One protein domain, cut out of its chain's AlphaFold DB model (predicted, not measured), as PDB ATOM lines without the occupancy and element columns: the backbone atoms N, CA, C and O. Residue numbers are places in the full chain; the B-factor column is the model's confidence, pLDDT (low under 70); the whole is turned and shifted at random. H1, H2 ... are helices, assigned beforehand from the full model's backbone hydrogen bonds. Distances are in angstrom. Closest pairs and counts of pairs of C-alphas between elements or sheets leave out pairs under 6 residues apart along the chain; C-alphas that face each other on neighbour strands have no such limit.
ATOM      1  N   GLU A  97     199.879 367.102 210.235       92.25
ATOM      2  CA  GLU A  97     199.617 368.388 210.903       92.25
ATOM      3  C   GLU A  97     199.076 368.192 212.325       92.25
ATOM      4  O   GLU A  97     199.604 368.786 213.260       92.25
ATOM      5  N   ALA A  98     198.088 367.307 212.517       88.31
ATOM      6  CA  ALA A  98     197.567 366.977 213.849       88.31
ATOM      7  C   ALA A  98     198.662 366.405 214.768       88.31
ATOM      8  O   ALA A  98     198.688 366.657 215.972       88.31
ATOM      9  N   ARG A  99     199.593 365.652 214.174       90.94
ATOM     10  CA  ARG A  99     200.762 365.098 214.849       90.94
ATOM     11  C   ARG A  99     201.734 366.192 215.299       90.94
ATOM     12  O   ARG A  99     202.154 366.199 216.448       90.94
ATOM     13  N   GLU A 100     202.095 367.087 214.384       92.31
ATOM     14  CA  GLU A 100     203.024 368.196 214.627       92.31
ATOM     15  C   GLU A 100     202.463 369.198 215.642       92.31
ATOM     16  O   GLU A 100     203.205 369.700 216.483       92.31
ATOM     17  N   GLU A 101     201.154 369.456 215.605       91.19
ATOM     18  CA  GLU A 101     200.474 370.305 216.582       91.19
ATOM     19  C   GLU A 101     200.556 369.710 217.991       91.19
ATOM     20  O   GLU A 101     200.985 370.402 218.913       91.19
ATOM     21  N   LEU A 102     200.258 368.415 218.151       89.19
ATOM     22  CA  LEU A 102     200.396 367.759 219.449       89.19
ATOM     23  C   LEU A 102     201.857 367.701 219.914       89.19
ATOM     24  O   LEU A 102     202.121 367.948 221.082       89.19
ATOM     25  N   GLU A 103     202.822 367.414 219.034       91.31
ATOM     26  CA  GLU A 103     204.250 367.462 219.397       91.31
ATOM     27  C   GLU A 103     204.662 368.853 219.892       91.31
ATOM     28  O   GLU A 103     205.403 368.970 220.871       91.31
ATOM     29  N   ARG A 104     204.168 369.913 219.241       92.50
ATOM     30  CA  ARG A 104     204.420 371.293 219.660       92.50
ATOM     31  C   ARG A 104     203.799 371.574 221.023       92.50
ATOM     32  O   ARG A 104     204.492 372.106 221.886       92.50
ATOM     33  N   ASP A 105     202.545 371.200 221.229       88.19
ATOM     34  CA  ASP A 105     201.844 371.450 222.487       88.19
ATOM     35  C   ASP A 105     202.484 370.643 223.634       88.19
ATOM     36  O   ASP A 105     202.778 371.199 224.689       88.19
ATOM     37  N   LEU A 106     202.848 369.376 223.399       87.88
ATOM     38  CA  LEU A 106     203.572 368.539 224.364       87.88
ATOM     39  C   LEU A 106     204.966 369.083 224.697       87.88
ATOM     40  O   LEU A 106     205.417 368.930 225.829       87.88
ATOM     41  N   SER A 107     205.648 369.734 223.748       87.06
ATOM     42  CA  SER A 107     206.945 370.374 224.014       87.06
ATOM     43  C   SER A 107     206.849 371.588 224.947       87.06
ATOM     44  O   SER A 107     207.848 371.975 225.550       87.06
ATOM     45  N   GLN A 108     205.657 372.181 225.063       86.31
ATOM     46  CA  GLN A 108     205.365 373.311 225.948       86.31
ATOM     47  C   GLN A 108     204.819 372.865 227.311       86.31
ATOM     48  O   GLN A 108     204.809 373.660 228.247       86.31
ATOM     49  N   CYS A 109     204.369 371.614 227.442       84.56
ATOM     50  CA  CYS A 109     203.863 371.078 228.701       84.56
ATOM     51  C   CYS A 109     205.011 370.748 229.661       84.56
ATOM     52  O   CYS A 109     205.967 370.057 229.304       84.56
ATOM     53  N   HIS A 110     204.881 371.190 230.912       79.31
ATOM     54  CA  HIS A 110     205.856 370.901 231.969       79.31
ATOM     55  C   HIS A 110     205.322 369.918 233.015       79.31
ATOM     56  O   HIS A 110     206.089 369.398 233.827       79.31
ATOM     57  N   THR A 111     204.019 369.630 232.987       83.88
ATOM     58  CA  THR A 111     203.363 368.680 233.890       83.88
ATOM     59  C   THR A 111     202.630 367.582 233.121       83.88
ATOM     60  O   THR A 111     202.185 367.773 231.987       83.88
ATOM     61  N   LYS A 112     202.446 366.415 233.754       81.25
ATOM     62  CA  LYS A 112     201.672 365.314 233.149       81.25
ATOM     63  C   LYS A 112     200.199 365.685 232.957       81.25
ATOM     64  O   LYS A 112     199.596 365.257 231.979       81.25
ATOM     65  N   ALA A 113     199.624 366.476 233.865       74.69
ATOM     66  CA  ALA A 113     198.258 366.983 233.733       74.69
ATOM     67  C   ALA A 113     198.098 367.872 232.486       74.69
ATOM     68  O   ALA A 113     197.201 367.638 231.679       74.69
ATOM     69  N   GLU A 114     199.015 368.817 232.257       80.31
ATOM     70  CA  GLU A 114     199.000 369.651 231.046       80.31
ATOM     71  C   GLU A 114     199.160 368.824 229.772       80.31
ATOM     72  O   GLU A 114     198.459 369.068 228.793       80.31
ATOM     73  N   ALA A 115     200.029 367.809 229.792       82.44
ATOM     74  CA  ALA A 115     200.215 366.926 228.648       82.44
ATOM     75  C   ALA A 115     198.931 366.147 228.304       82.44
ATOM     76  O   ALA A 115     198.560 366.044 227.133       82.44
ATOM     77  N   ARG A 116     198.210 365.639 229.315       79.38
ATOM     78  CA  ARG A 116     196.904 364.984 229.114       79.38
ATOM     79  C   ARG A 116     195.865 365.962 228.574       79.38
ATOM     80  O   ARG A 116     195.134 365.619 227.647       79.38
ATOM     81  N   GLN A 117     195.841 367.193 229.079       78.69
ATOM     82  CA  GLN A 117     194.949 368.229 228.566       78.69
ATOM     83  C   GLN A 117     195.268 368.580 227.101       78.69
ATOM     84  O   GLN A 117     194.352 368.739 226.292       78.69
ATOM     85  N   ALA A 118     196.550 368.655 226.728       85.19
ATOM     86  CA  ALA A 118     196.982 368.864 225.345       85.19
ATOM     87  C   ALA A 118     196.530 367.718 224.425       85.19
ATOM     88  O   ALA A 118     195.994 367.971 223.343       85.19
ATOM     89  N   LEU A 119     196.641 366.463 224.882       82.12
ATOM     90  CA  LEU A 119     196.112 365.301 224.162       82.12
ATOM     91  C   LEU A 119     194.604 365.431 223.906       82.12
ATOM     92  O   LEU A 119     194.156 365.270 222.770       82.12
ATOM     93  N   MET A 120     193.823 365.748 224.942       78.62
ATOM     94  CA  MET A 120     192.370 365.903 224.820       78.62
ATOM     95  C   MET A 120     191.993 367.031 223.855       78.62
ATOM     96  O   MET A 120     191.105 366.859 223.019       78.62
ATOM     97  N   ARG A 121     192.695 368.169 223.916       81.88
ATOM     98  CA  ARG A 121     192.490 369.296 222.991       81.88
ATOM     99  C   ARG A 121     192.763 368.895 221.542       81.88
ATOM    100  O   ARG A 121     191.954 369.212 220.670       81.88
ATOM    101  N   ALA A 122     193.847 368.163 221.284       84.25
ATOM    102  CA  ALA A 122     194.176 367.676 219.946       84.25
ATOM    103  C   ALA A 122     193.108 366.707 219.405       84.25
ATOM    104  O   ALA A 122     192.685 366.822 218.252       84.25
ATOM    105  N   GLN A 123     192.620 365.789 220.245       81.06
ATOM    106  CA  GLN A 123     191.548 364.855 219.881       81.06
ATOM    107  C   GLN A 123     190.227 365.575 219.596       81.06
ATOM    108  O   GLN A 123     189.583 365.308 218.582       81.06
ATOM    109  N   LEU A 124     189.841 366.527 220.449       79.44
ATOM    110  CA  LEU A 124     188.633 367.327 220.256       79.44
ATOM    111  C   LEU A 124     188.707 368.141 218.961       79.44
ATOM    112  O   LEU A 124     187.741 368.190 218.205       79.44
ATOM    113  N   ARG A 125     189.867 368.731 218.656       83.81
ATOM    114  CA  ARG A 125     190.090 369.470 217.408       83.81
ATOM    115  C   ARG A 125     189.934 368.576 216.176       83.81
ATOM    116  O   ARG A 125     189.243 368.967 215.235       83.81
ATOM    117  N   ALA A 126     190.532 367.383 216.189       83.38
ATOM    118  CA  ALA A 126     190.415 366.424 215.090       83.38
ATOM    119  C   ALA A 126     188.954 365.999 214.857       83.38
ATOM    120  O   ALA A 126     188.488 365.996 213.716       83.38
ATOM    121  N   SER A 127     188.233 365.706 215.939       79.12
ATOM    122  CA  SER A 127     186.816 365.333 215.927       79.12
ATOM    123  C   SER A 127     185.909 366.469 215.444       79.12
ATOM    124  O   SER A 127     185.052 366.249 214.589       79.12
ATOM    125  N   ASN A 128     186.133 367.701 215.912       79.38
ATOM    126  CA  ASN A 128     185.369 368.874 215.485       79.38
ATOM    127  C   ASN A 128     185.555 369.172 213.994       79.38
ATOM    128  O   ASN A 128     184.591 369.516 213.316       79.38
ATOM    129  N   GLU A 129     186.771 369.017 213.461       82.44
ATOM    130  CA  GLU A 129     187.013 369.187 212.026       82.44
ATOM    131  C   GLU A 129     186.254 368.139 211.202       82.44
ATOM    132  O   GLU A 129     185.629 368.487 210.203       82.44
ATOM    133  N   ALA A 130     186.250 366.877 211.638       80.88
ATOM    134  CA  ALA A 130     185.500 365.821 210.963       80.88
ATOM    135  C   ALA A 130     183.983 366.070 211.009       80.88
ATOM    136  O   ALA A 130     183.310 365.944 209.989       80.88
ATOM    137  N   MET A 131     183.450 366.493 212.158       75.19
ATOM    138  CA  MET A 131     182.036 366.860 212.302       75.19
ATOM    139  C   MET A 131     181.657 368.065 211.436       75.19
ATOM    140  O   MET A 131     180.598 368.064 210.812       75.19
ATOM    141  N   ALA A 132     182.523 369.076 211.342       80.62
ATOM    142  CA  ALA A 132     182.298 370.231 210.477       80.62
ATOM    143  C   ALA A 132     182.288 369.840 208.990       80.62
ATOM    144  O   ALA A 132     181.414 370.284 208.242       80.62
ATOM    145  N   GLU A 133     183.216 368.981 208.559       79.88
ATOM    146  CA  GLU A 133     183.239 368.455 207.190       79.88
ATOM    147  C   GLU A 133     182.005 367.594 206.898       79.88
ATOM    148  O   GLU A 133     181.402 367.718 205.831       79.88
ATOM    149  N   LEU A 134     181.568 366.782 207.859       77.12
ATOM    150  CA  LEU A 134     180.380 365.948 207.710       77.12
ATOM    151  C   LEU A 134     179.099 366.783 207.626       77.12
ATOM    152  O   LEU A 134     178.250 366.543 206.765       77.12
ATOM    153  N   ALA A 135     178.969 367.794 208.486       76.06
ATOM    154  CA  ALA A 135     177.863 368.740 208.444       76.06
ATOM    155  C   ALA A 135     177.828 369.494 207.106       76.06
ATOM    156  O   ALA A 135     176.752 369.700 206.549       76.06
ATOM    157  N   ALA A 136     178.991 369.847 206.549       80.00
ATOM    158  CA  ALA A 136     179.083 370.473 205.233       80.00
ATOM    159  C   ALA A 136     178.612 369.537 204.106       80.00
ATOM    160  O   ALA A 136     177.877 369.971 203.220       80.00
ATOM    161  N   VAL A 137     178.963 368.248 204.162       75.44
ATOM    162  CA  VAL A 137     178.485 367.233 203.204       75.44
ATOM    163  C   VAL A 137     176.969 367.045 203.308       75.44
ATOM    164  O   VAL A 137     176.272 367.067 202.293       75.44
ATOM    165  N   LYS A 138     176.434 366.942 204.530       65.00
ATOM    166  CA  LYS A 138     174.992 366.796 204.784       65.00
ATOM    167  C   LYS A 138     174.200 368.057 204.407       65.00
ATOM    168  O   LYS A 138     173.079 367.954 203.917       65.00
ATOM    169  N   GLY A 139     174.792 369.241 204.571       55.72
ATOM    170  CA  GLY A 139     174.211 370.528 204.176       55.72
ATOM    171  C   GLY A 139     174.245 370.809 202.668       55.72
ATOM    172  O   GLY A 139     173.425 371.583 202.177       55.72
ATOM    173  N   ALA A 140     175.145 370.167 201.915       47.97
ATOM    174  CA  ALA A 140     175.283 370.354 200.468       47.97
ATOM    175  C   ALA A 140     174.361 369.446 199.622       47.97
ATOM    176  O   ALA A 140     174.177 369.710 198.435       47.97
ATOM    177  N   ASN A 238     186.395 365.535 232.263       54.16
ATOM    178  CA  ASN A 238     185.279 364.589 232.177       54.16
ATOM    179  C   ASN A 238     184.231 365.024 231.128       54.16
ATOM    180  O   ASN A 238     183.723 364.198 230.372       54.16
ATOM    181  N   ALA A 239     183.947 366.324 231.002       51.69
ATOM    182  CA  ALA A 239     183.045 366.862 229.983       51.69
ATOM    183  C   ALA A 239     183.614 366.699 228.564       51.69
ATOM    184  O   ALA A 239     182.887 366.315 227.648       51.69
ATOM    185  N   VAL A 240     184.917 366.923 228.376       48.31
ATOM    186  CA  VAL A 240     185.609 366.706 227.097       48.31
ATOM    187  C   VAL A 240     185.678 365.214 226.762       48.31
ATOM    188  O   VAL A 240     185.462 364.848 225.607       48.31
ATOM    189  N   GLN A 241     185.882 364.336 227.749       50.88
ATOM    190  CA  GLN A 241     185.780 362.883 227.565       50.88
ATOM    191  C   GLN A 241     184.365 362.449 227.152       50.88
ATOM    192  O   GLN A 241     184.218 361.634 226.241       50.88
ATOM    193  N   GLN A 242     183.321 363.023 227.758       55.25
ATOM    194  CA  GLN A 242     181.932 362.773 227.364       55.25
ATOM    195  C   GLN A 242     181.638 363.297 225.956       55.25
ATOM    196  O   GLN A 242     181.014 362.593 225.168       55.25
ATOM    197  N   MET A 243     182.133 364.485 225.592       51.28
ATOM    198  CA  MET A 243     182.006 365.007 224.228       51.28
ATOM    199  C   MET A 243     182.725 364.119 223.214       51.28
ATOM    200  O   MET A 243     182.155 363.817 222.170       51.28
ATOM    201  N   LEU A 244     183.935 363.650 223.521       51.72
ATOM    202  CA  LEU A 244     184.670 362.733 222.654       51.72
ATOM    203  C   LEU A 244     183.918 361.406 222.486       51.72
ATOM    204  O   LEU A 244     183.762 360.936 221.362       51.72
ATOM    205  N   SER A 245     183.403 360.837 223.579       55.62
ATOM    206  CA  SER A 245     182.561 359.635 223.544       55.62
ATOM    207  C   SER A 245     181.313 359.847 222.686       55.62
ATOM    208  O   SER A 245     180.994 359.002 221.854       55.62
ATOM    209  N   ASN A 246     180.635 360.986 222.839       57.34
ATOM    210  CA  ASN A 246     179.429 361.313 222.084       57.34
ATOM    211  C   ASN A 246     179.724 361.490 220.591       57.34
ATOM    212  O   ASN A 246     179.008 360.924 219.771       57.34
ATOM    213  N   VAL A 247     180.799 362.196 220.225       55.84
ATOM    214  CA  VAL A 247     181.193 362.373 218.816       55.84
ATOM    215  C   VAL A 247     181.573 361.034 218.185       55.84
ATOM    216  O   VAL A 247     181.152 360.733 217.071       55.84
ATOM    217  N   LEU A 248     182.311 360.183 218.899       55.75
ATOM    218  CA  LEU A 248     182.668 358.848 218.407       55.75
ATOM    219  C   LEU A 248     181.445 357.930 218.267       55.75
ATOM    220  O   LEU A 248     181.369 357.147 217.319       55.75
ATOM    221  N   GLN A 249     180.477 358.036 219.179       62.56
ATOM    222  CA  GLN A 249     179.221 357.293 219.111       62.56
ATOM    223  C   GLN A 249     178.332 357.786 217.965       62.56
ATOM    224  O   GLN A 249     177.742 356.973 217.258       62.56
ATOM    225  N   GLU A 250     178.279 359.096 217.729       59.12
ATOM    226  CA  GLU A 250     177.563 359.688 216.602       59.12
ATOM    227  C   GLU A 250     178.172 359.233 215.271       59.12
ATOM    228  O   GLU A 250     177.449 358.781 214.388       59.12
ATOM    229  N   ILE A 251     179.504 359.213 215.161       58.31
ATOM    230  CA  ILE A 251     180.215 358.670 213.993       58.31
ATOM    231  C   ILE A 251     179.918 357.177 213.787       58.31
ATOM    232  O   ILE A 251     179.755 356.735 212.650       58.31
ATOM    233  N   ASN A 252     179.822 356.390 214.861       57.81
ATOM    234  CA  ASN A 252     179.453 354.974 214.771       57.81
ATOM    235  C   ASN A 252     178.008 354.800 214.268       57.81
ATOM    236  O   ASN A 252     177.763 354.041 213.332       57.81
ATOM    237  N   ASN A 253     177.069 355.575 214.816       65.81
ATOM    238  CA  ASN A 253     175.682 355.583 214.355       65.81
ATOM    239  C   ASN A 253     175.594 355.952 212.865       65.81
ATOM    240  O   ASN A 253     174.902 355.276 212.109       65.81
ATOM    241  N   LEU A 254     176.367 356.947 212.423       59.56
ATOM    242  CA  LEU A 254     176.445 357.353 211.019       59.56
ATOM    243  C   LEU A 254     177.022 356.252 210.112       59.56
ATOM    244  O   LEU A 254     176.536 356.073 209.000       59.56
ATOM    245  N   MET A 255     178.009 355.472 210.568       51.22
ATOM    246  CA  MET A 255     178.501 354.306 209.811       51.22
ATOM    247  C   MET A 255     177.457 353.190 209.695       51.22
ATOM    248  O   MET A 255     177.361 352.543 208.649       51.22
ATOM    249  N   SER A 256     176.674 352.967 210.752       57.69
ATOM    250  CA  SER A 256     175.573 351.999 210.742       57.69
ATOM    251  C   SER A 256     174.466 352.423 209.772       57.69
ATOM    252  O   SER A 256     173.988 351.606 208.989       57.69
ATOM    253  N   GLU A 257     174.118 353.714 209.743       56.25
ATOM    254  CA  GLU A 257     173.144 354.270 208.792       56.25
ATOM    255  C   GLU A 257     173.618 354.169 207.335       56.25
ATOM    256  O   GLU A 257     172.837 353.784 206.466       56.25
ATOM    257  N   VAL A 258     174.898 354.452 207.059       51.06
ATOM    258  CA  VAL A 258     175.475 354.291 205.710       51.06
ATOM    259  C   VAL A 258     175.464 352.820 205.276       51.06
ATOM    260  O   VAL A 258     175.111 352.530 204.139       51.06
ATOM    261  N   ASN A 292     183.566 356.263 196.832       54.59
ATOM    262  CA  ASN A 292     183.435 357.708 196.589       54.59
ATOM    263  C   ASN A 292     182.448 358.389 197.560       54.59
ATOM    264  O   ASN A 292     181.863 359.420 197.229       54.59
ATOM    265  N   ASP A 293     182.240 357.807 198.738       74.56
ATOM    266  CA  ASP A 293     181.310 358.309 199.727       74.56
ATOM    267  C   ASP A 293     182.027 359.357 200.575       74.56
ATOM    268  O   ASP A 293     182.955 359.026 201.325       74.56
ATOM    269  N   PRO A 294     181.609 360.631 200.490       79.25
ATOM    270  CA  PRO A 294     182.279 361.716 201.195       79.25
ATOM    271  C   PRO A 294     182.275 361.498 202.715       79.25
ATOM    272  O   PRO A 294     183.198 361.927 203.401       79.25
ATOM    273  N   VAL A 295     181.276 360.781 203.239       75.19
ATOM    274  CA  VAL A 295     181.187 360.388 204.651       75.19
ATOM    275  C   VAL A 295     182.313 359.420 205.033       75.19
ATOM    276  O   VAL A 295     183.027 359.664 206.003       75.19
ATOM    277  N   THR A 296     182.533 358.366 204.245       79.31
ATOM    278  CA  THR A 296     183.599 357.376 204.474       79.31
ATOM    279  C   THR A 296     184.985 358.017 204.403       79.31
ATOM    280  O   THR A 296     185.861 357.708 205.212       79.31
ATOM    281  N   ASP A 297     185.175 358.970 203.491       83.62
ATOM    282  CA  ASP A 297     186.425 359.720 203.358       83.62
ATOM    283  C   ASP A 297     186.735 360.603 204.572       83.62
ATOM    284  O   ASP A 297     187.892 360.664 205.010       83.62
ATOM    285  N   ILE A 298     185.717 361.265 205.128       83.25
ATOM    286  CA  ILE A 298     185.840 362.073 206.350       83.25
ATOM    287  C   ILE A 298     186.205 361.183 207.539       83.25
ATOM    288  O   ILE A 298     187.098 361.521 208.319       83.25
ATOM    289  N   ILE A 299     185.572 360.015 207.648       80.19
ATOM    290  CA  ILE A 299     185.859 359.045 208.708       80.19
ATOM    291  C   ILE A 299     187.291 358.518 208.579       80.19
ATOM    292  O   ILE A 299     188.036 358.515 209.559       80.19
ATOM    293  N   GLU A 300     187.732 358.138 207.375       83.75
ATOM    294  CA  GLU A 300     189.106 357.668 207.151       83.75
ATOM    295  C   GLU A 300     190.138 358.751 207.512       83.75
ATOM    296  O   GLU A 300     191.157 358.466 208.149       83.75
ATOM    297  N   LYS A 301     189.855 360.014 207.169       87.12
ATOM    298  CA  LYS A 301     190.687 361.162 207.545       87.12
ATOM    299  C   LYS A 301     190.774 361.331 209.065       87.12
ATOM    300  O   LYS A 301     191.875 361.534 209.585       87.12
ATOM    301  N   LEU A 302     189.649 361.244 209.779       85.81
ATOM    302  CA  LEU A 302     189.620 361.318 211.242       85.81
ATOM    303  C   LEU A 302     190.426 360.179 211.873       85.81
ATOM    304  O   LEU A 302     191.240 360.427 212.761       85.81
ATOM    305  N   LEU A 303     190.257 358.951 211.383       85.00
ATOM    306  CA  LEU A 303     190.977 357.779 211.880       85.00
ATOM    307  C   LEU A 303     192.496 357.955 211.766       85.00
ATOM    308  O   LEU A 303     193.218 357.694 212.729       85.00
ATOM    309  N   PHE A 304     192.994 358.453 210.629       88.06
ATOM    310  CA  PHE A 304     194.427 358.720 210.474       88.06
ATOM    311  C   PHE A 304     194.935 359.776 211.456       88.06
ATOM    312  O   PHE A 304     196.012 359.600 212.026       88.06
ATOM    313  N   LYS A 305     194.165 360.843 211.702       87.50
ATOM    314  CA  LYS A 305     194.520 361.869 212.694       87.50
ATOM    315  C   LYS A 305     194.553 361.313 214.110       87.50
ATOM    316  O   LYS A 305     195.547 361.495 214.804       87.50
ATOM    317  N   MET A 306     193.508 360.595 214.520       85.12
ATOM    318  CA  MET A 306     193.423 359.992 215.853       85.12
ATOM    319  C   MET A 306     194.565 359.009 216.089       85.12
ATOM    320  O   MET A 306     195.184 359.020 217.151       85.12
ATOM    321  N   ARG A 307     194.915 358.210 215.076       85.62
ATOM    322  CA  ARG A 307     196.044 357.288 215.173       85.62
ATOM    323  C   ARG A 307     197.389 358.010 215.245       85.62
ATOM    324  O   ARG A 307     198.262 357.587 215.998       85.62
ATOM    325  N   ALA A 308     197.569 359.083 214.478       87.69
ATOM    326  CA  ALA A 308     198.786 359.889 214.536       87.69
ATOM    327  C   ALA A 308     198.964 360.545 215.917       87.69
ATOM    328  O   ALA A 308     200.060 360.511 216.475       87.69
ATOM    329  N   ILE A 309     197.873 361.061 216.489       87.75
ATOM    330  CA  ILE A 309     197.811 361.596 217.854       87.75
ATOM    331  C   ILE A 309     198.191 360.521 218.885       87.75
ATOM    332  O   ILE A 309     199.062 360.753 219.720       87.75
ATOM    333  N   GLN A 310     197.595 359.327 218.796       85.19
ATOM    334  CA  GLN A 310     197.915 358.199 219.681       85.19
ATOM    335  C   GLN A 310     199.392 357.819 219.602       85.19
ATOM    336  O   GLN A 310     200.041 357.660 220.627       85.19
ATOM    337  N   ASN A 311     199.944 357.715 218.391       88.56
ATOM    338  CA  ASN A 311     201.338 357.332 218.213       88.56
ATOM    339  C   ASN A 311     202.307 358.347 218.839       88.56
ATOM    340  O   ASN A 311     203.285 357.930 219.450       88.56
ATOM    341  N   VAL A 312     202.030 359.651 218.734       87.56
ATOM    342  CA  VAL A 312     202.830 360.690 219.411       87.56
ATOM    343  C   VAL A 312     202.725 360.583 220.917       87.56
ATOM    344  O   VAL A 312     203.735 360.692 221.603       87.56
ATOM    345  N   TRP A 313     201.522 360.367 221.438       86.56
ATOM    346  CA  TRP A 313     201.342 360.195 222.870       86.56
ATOM    347  C   TRP A 313     202.071 358.953 223.393       86.56
ATOM    348  O   TRP A 313     202.735 359.009 224.427       86.56
ATOM    349  N   ASP A 314     202.015 357.844 222.661       86.81
ATOM    350  CA  ASP A 314     202.790 356.649 222.981       86.81
ATOM    351  C   ASP A 314     204.292 356.969 222.960       86.81
ATOM    352  O   ASP A 314     204.992 356.680 223.926       86.81
ATOM    353  N   GLU A 315     204.803 357.629 221.918       86.31
ATOM    354  CA  GLU A 315     206.211 358.052 221.854       86.31
ATOM    355  C   GLU A 315     206.600 358.934 223.054       86.31
ATOM    356  O   GLU A 315     207.637 358.705 223.679       86.31
ATOM    357  N   PHE A 316     205.742 359.885 223.423       85.81
ATOM    358  CA  PHE A 316     205.955 360.817 224.525       85.81
ATOM    359  C   PHE A 316     205.948 360.131 225.894       85.81
ATOM    360  O   PHE A 316     206.852 360.345 226.699       85.81
ATOM    361  N   THR A 317     204.982 359.251 226.156       82.62
ATOM    362  CA  THR A 317     204.889 358.514 227.429       82.62
ATOM    363  C   THR A 317     206.043 357.534 227.643       82.62
ATOM    364  O   THR A 317     206.428 357.246 228.782       82.62
ATOM    365  N   HIS A 318     206.631 357.030 226.556       83.56
ATOM    366  CA  HIS A 318     207.822 356.187 226.616       83.56
ATOM    367  C   HIS A 318     209.118 356.991 226.808       83.56
ATOM    368  O   HIS A 318     210.124 356.401 227.231       83.56
ATOM    369  N   ASP A 319     209.102 358.304 226.559       85.38
ATOM    370  CA  ASP A 319     210.256 359.180 226.744       85.38
ATOM    371  C   ASP A 319     210.600 359.366 228.234       85.38
ATOM    372  O   ASP A 319     209.755 359.335 229.135       85.38
ATOM    373  N   LYS A 320     211.889 359.551 228.513       73.62
ATOM    374  CA  LYS A 320     212.404 359.809 229.863       73.62
ATOM    375  C   LYS A 320     211.881 361.137 230.404       73.62
ATOM    376  O   LYS A 320     211.574 361.210 231.588       73.62
ATOM    377  N   ALA A 321     211.701 362.127 229.526       74.38
ATOM    378  CA  ALA A 321     211.147 363.429 229.877       74.38
ATOM    379  C   ALA A 321     209.760 363.309 230.532       74.38
ATOM    380  O   ALA A 321     209.524 363.911 231.575       74.38
ATOM    381  N   TYR A 322     208.866 362.467 229.998       78.44
ATOM    382  CA  TYR A 322     207.550 362.235 230.607       78.44
ATOM    383  C   TYR A 322     207.631 361.513 231.953       78.44
ATOM    384  O   TYR A 322     206.887 361.827 232.881       78.44
ATOM    385  N   LYS A 323     208.556 360.560 232.100       80.94
ATOM    386  CA  LYS A 323     208.740 359.833 233.367       80.94
ATOM    387  C   LYS A 323     209.218 360.745 234.491       80.94
ATOM    388  O   LYS A 323     208.803 360.555 235.632       80.94
ATOM    389  N   GLU A 324     210.053 361.720 234.153       79.19
ATOM    390  CA  GLU A 324     210.620 362.700 235.081       79.19
ATOM    391  C   GLU A 324     209.689 363.900 235.328       79.19
ATOM    392  O   GLU A 324     209.898 364.637 236.290       79.19
ATOM    393  N   MET A 325     208.632 364.078 234.522       77.62
ATOM    394  CA  MET A 325     207.670 365.163 234.716       77.62
ATOM    395  C   MET A 325     206.851 365.004 236.011       77.62
ATOM    396  O   MET A 325     206.358 363.903 236.313       77.62
ATOM    397  N   PRO A 326     206.624 366.107 236.749       77.62
ATOM    398  CA  PRO A 326     205.708 366.123 237.881       77.62
ATOM    399  C   PRO A 326     204.274 365.831 237.417       77.62
ATOM    400  O   PRO A 326     203.863 366.208 236.317       77.62
ATOM    401  N   GLU A 327     203.486 365.156 238.259       71.81
ATOM    402  CA  GLU A 327     202.099 364.801 237.921       71.81
ATOM    403  C   GLU A 327     201.177 366.016 237.737       71.81
ATOM    404  O   GLU A 327     200.109 365.874 237.148       71.81
ATOM    405  N   GLY A 328     201.607 367.206 238.170       53.75
ATOM    406  CA  GLY A 328     200.847 368.456 238.076       53.75
ATOM    407  C   GLY A 328     199.822 368.632 239.196       53.75
ATOM    408  O   GLY A 328     199.398 369.749 239.456       53.75
ATOM    409  N   TYR A 329     199.488 367.563 239.923       50.91
ATOM    410  CA  TYR A 329     198.889 367.672 241.248       50.91
ATOM    411  C   TYR A 329     200.015 367.970 242.230       50.91
ATOM    412  O   TYR A 329     200.954 367.179 242.322       50.91
ATOM    413  N   ASN A 330     199.955 369.102 242.931       42.66
ATOM    414  CA  ASN A 330     200.897 369.451 243.993       42.66
ATOM    415  C   ASN A 330     200.985 368.300 245.014       42.66
ATOM    416  O   ASN A 330     200.188 368.199 245.942       42.66
TER     417      ASN A 330
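This is residues 97 to 140, 238 to 258 and 292 to 330 of the 377 residues of an uncharacterized protein of Anaerovibrio sp. JC8 (UniProt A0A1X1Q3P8). Two long helices, H2 and H4, run side by side in opposite directions; the shorter H1 folds back on H2 and packs on both, making an up-and-down bundle of three. H3 packs slantwise on H2 away from H1, and little H5 follows the end of H4. The 104 printed residues, all helix in class, hold H1 to H5 in order and are only just loose, close to compact: radius of gyration of the C-alphas 15.6 A, spans 48 by 25 by 20 A.

H2, residues 112 to 140, touches H4, residues 294 to 318, at a shallow tilt of 7 degrees; the closest C-alphas, of Ala 130 and Ile 298, are 6.0 A apart. H1, residues 97 to 108, forms a hairpin with H2. H3, residues 238 to 258, touches H2, closest at the C-alphas of Leu 244 and Leu 124, 6.5 A. H5, residues 320 to 324, touches no helix. In these five helices every O i to N i+4 pair is within hydrogen-bond range.

H2 runs 42.3 A from C-alpha 112 at (201.672, 365.314, 233.149) to C-alpha 140 at (175.283, 370.354, 200.468); H4 measures 36.5 A, H3 30.0 A.

Cuts leave gaps of 33.7 A between C-alphas 140 and 238 and 12.6 A between 258 and 292. Residues 138 to 140, 238 to 258, 292 and 328 to 330 have pLDDT under 70.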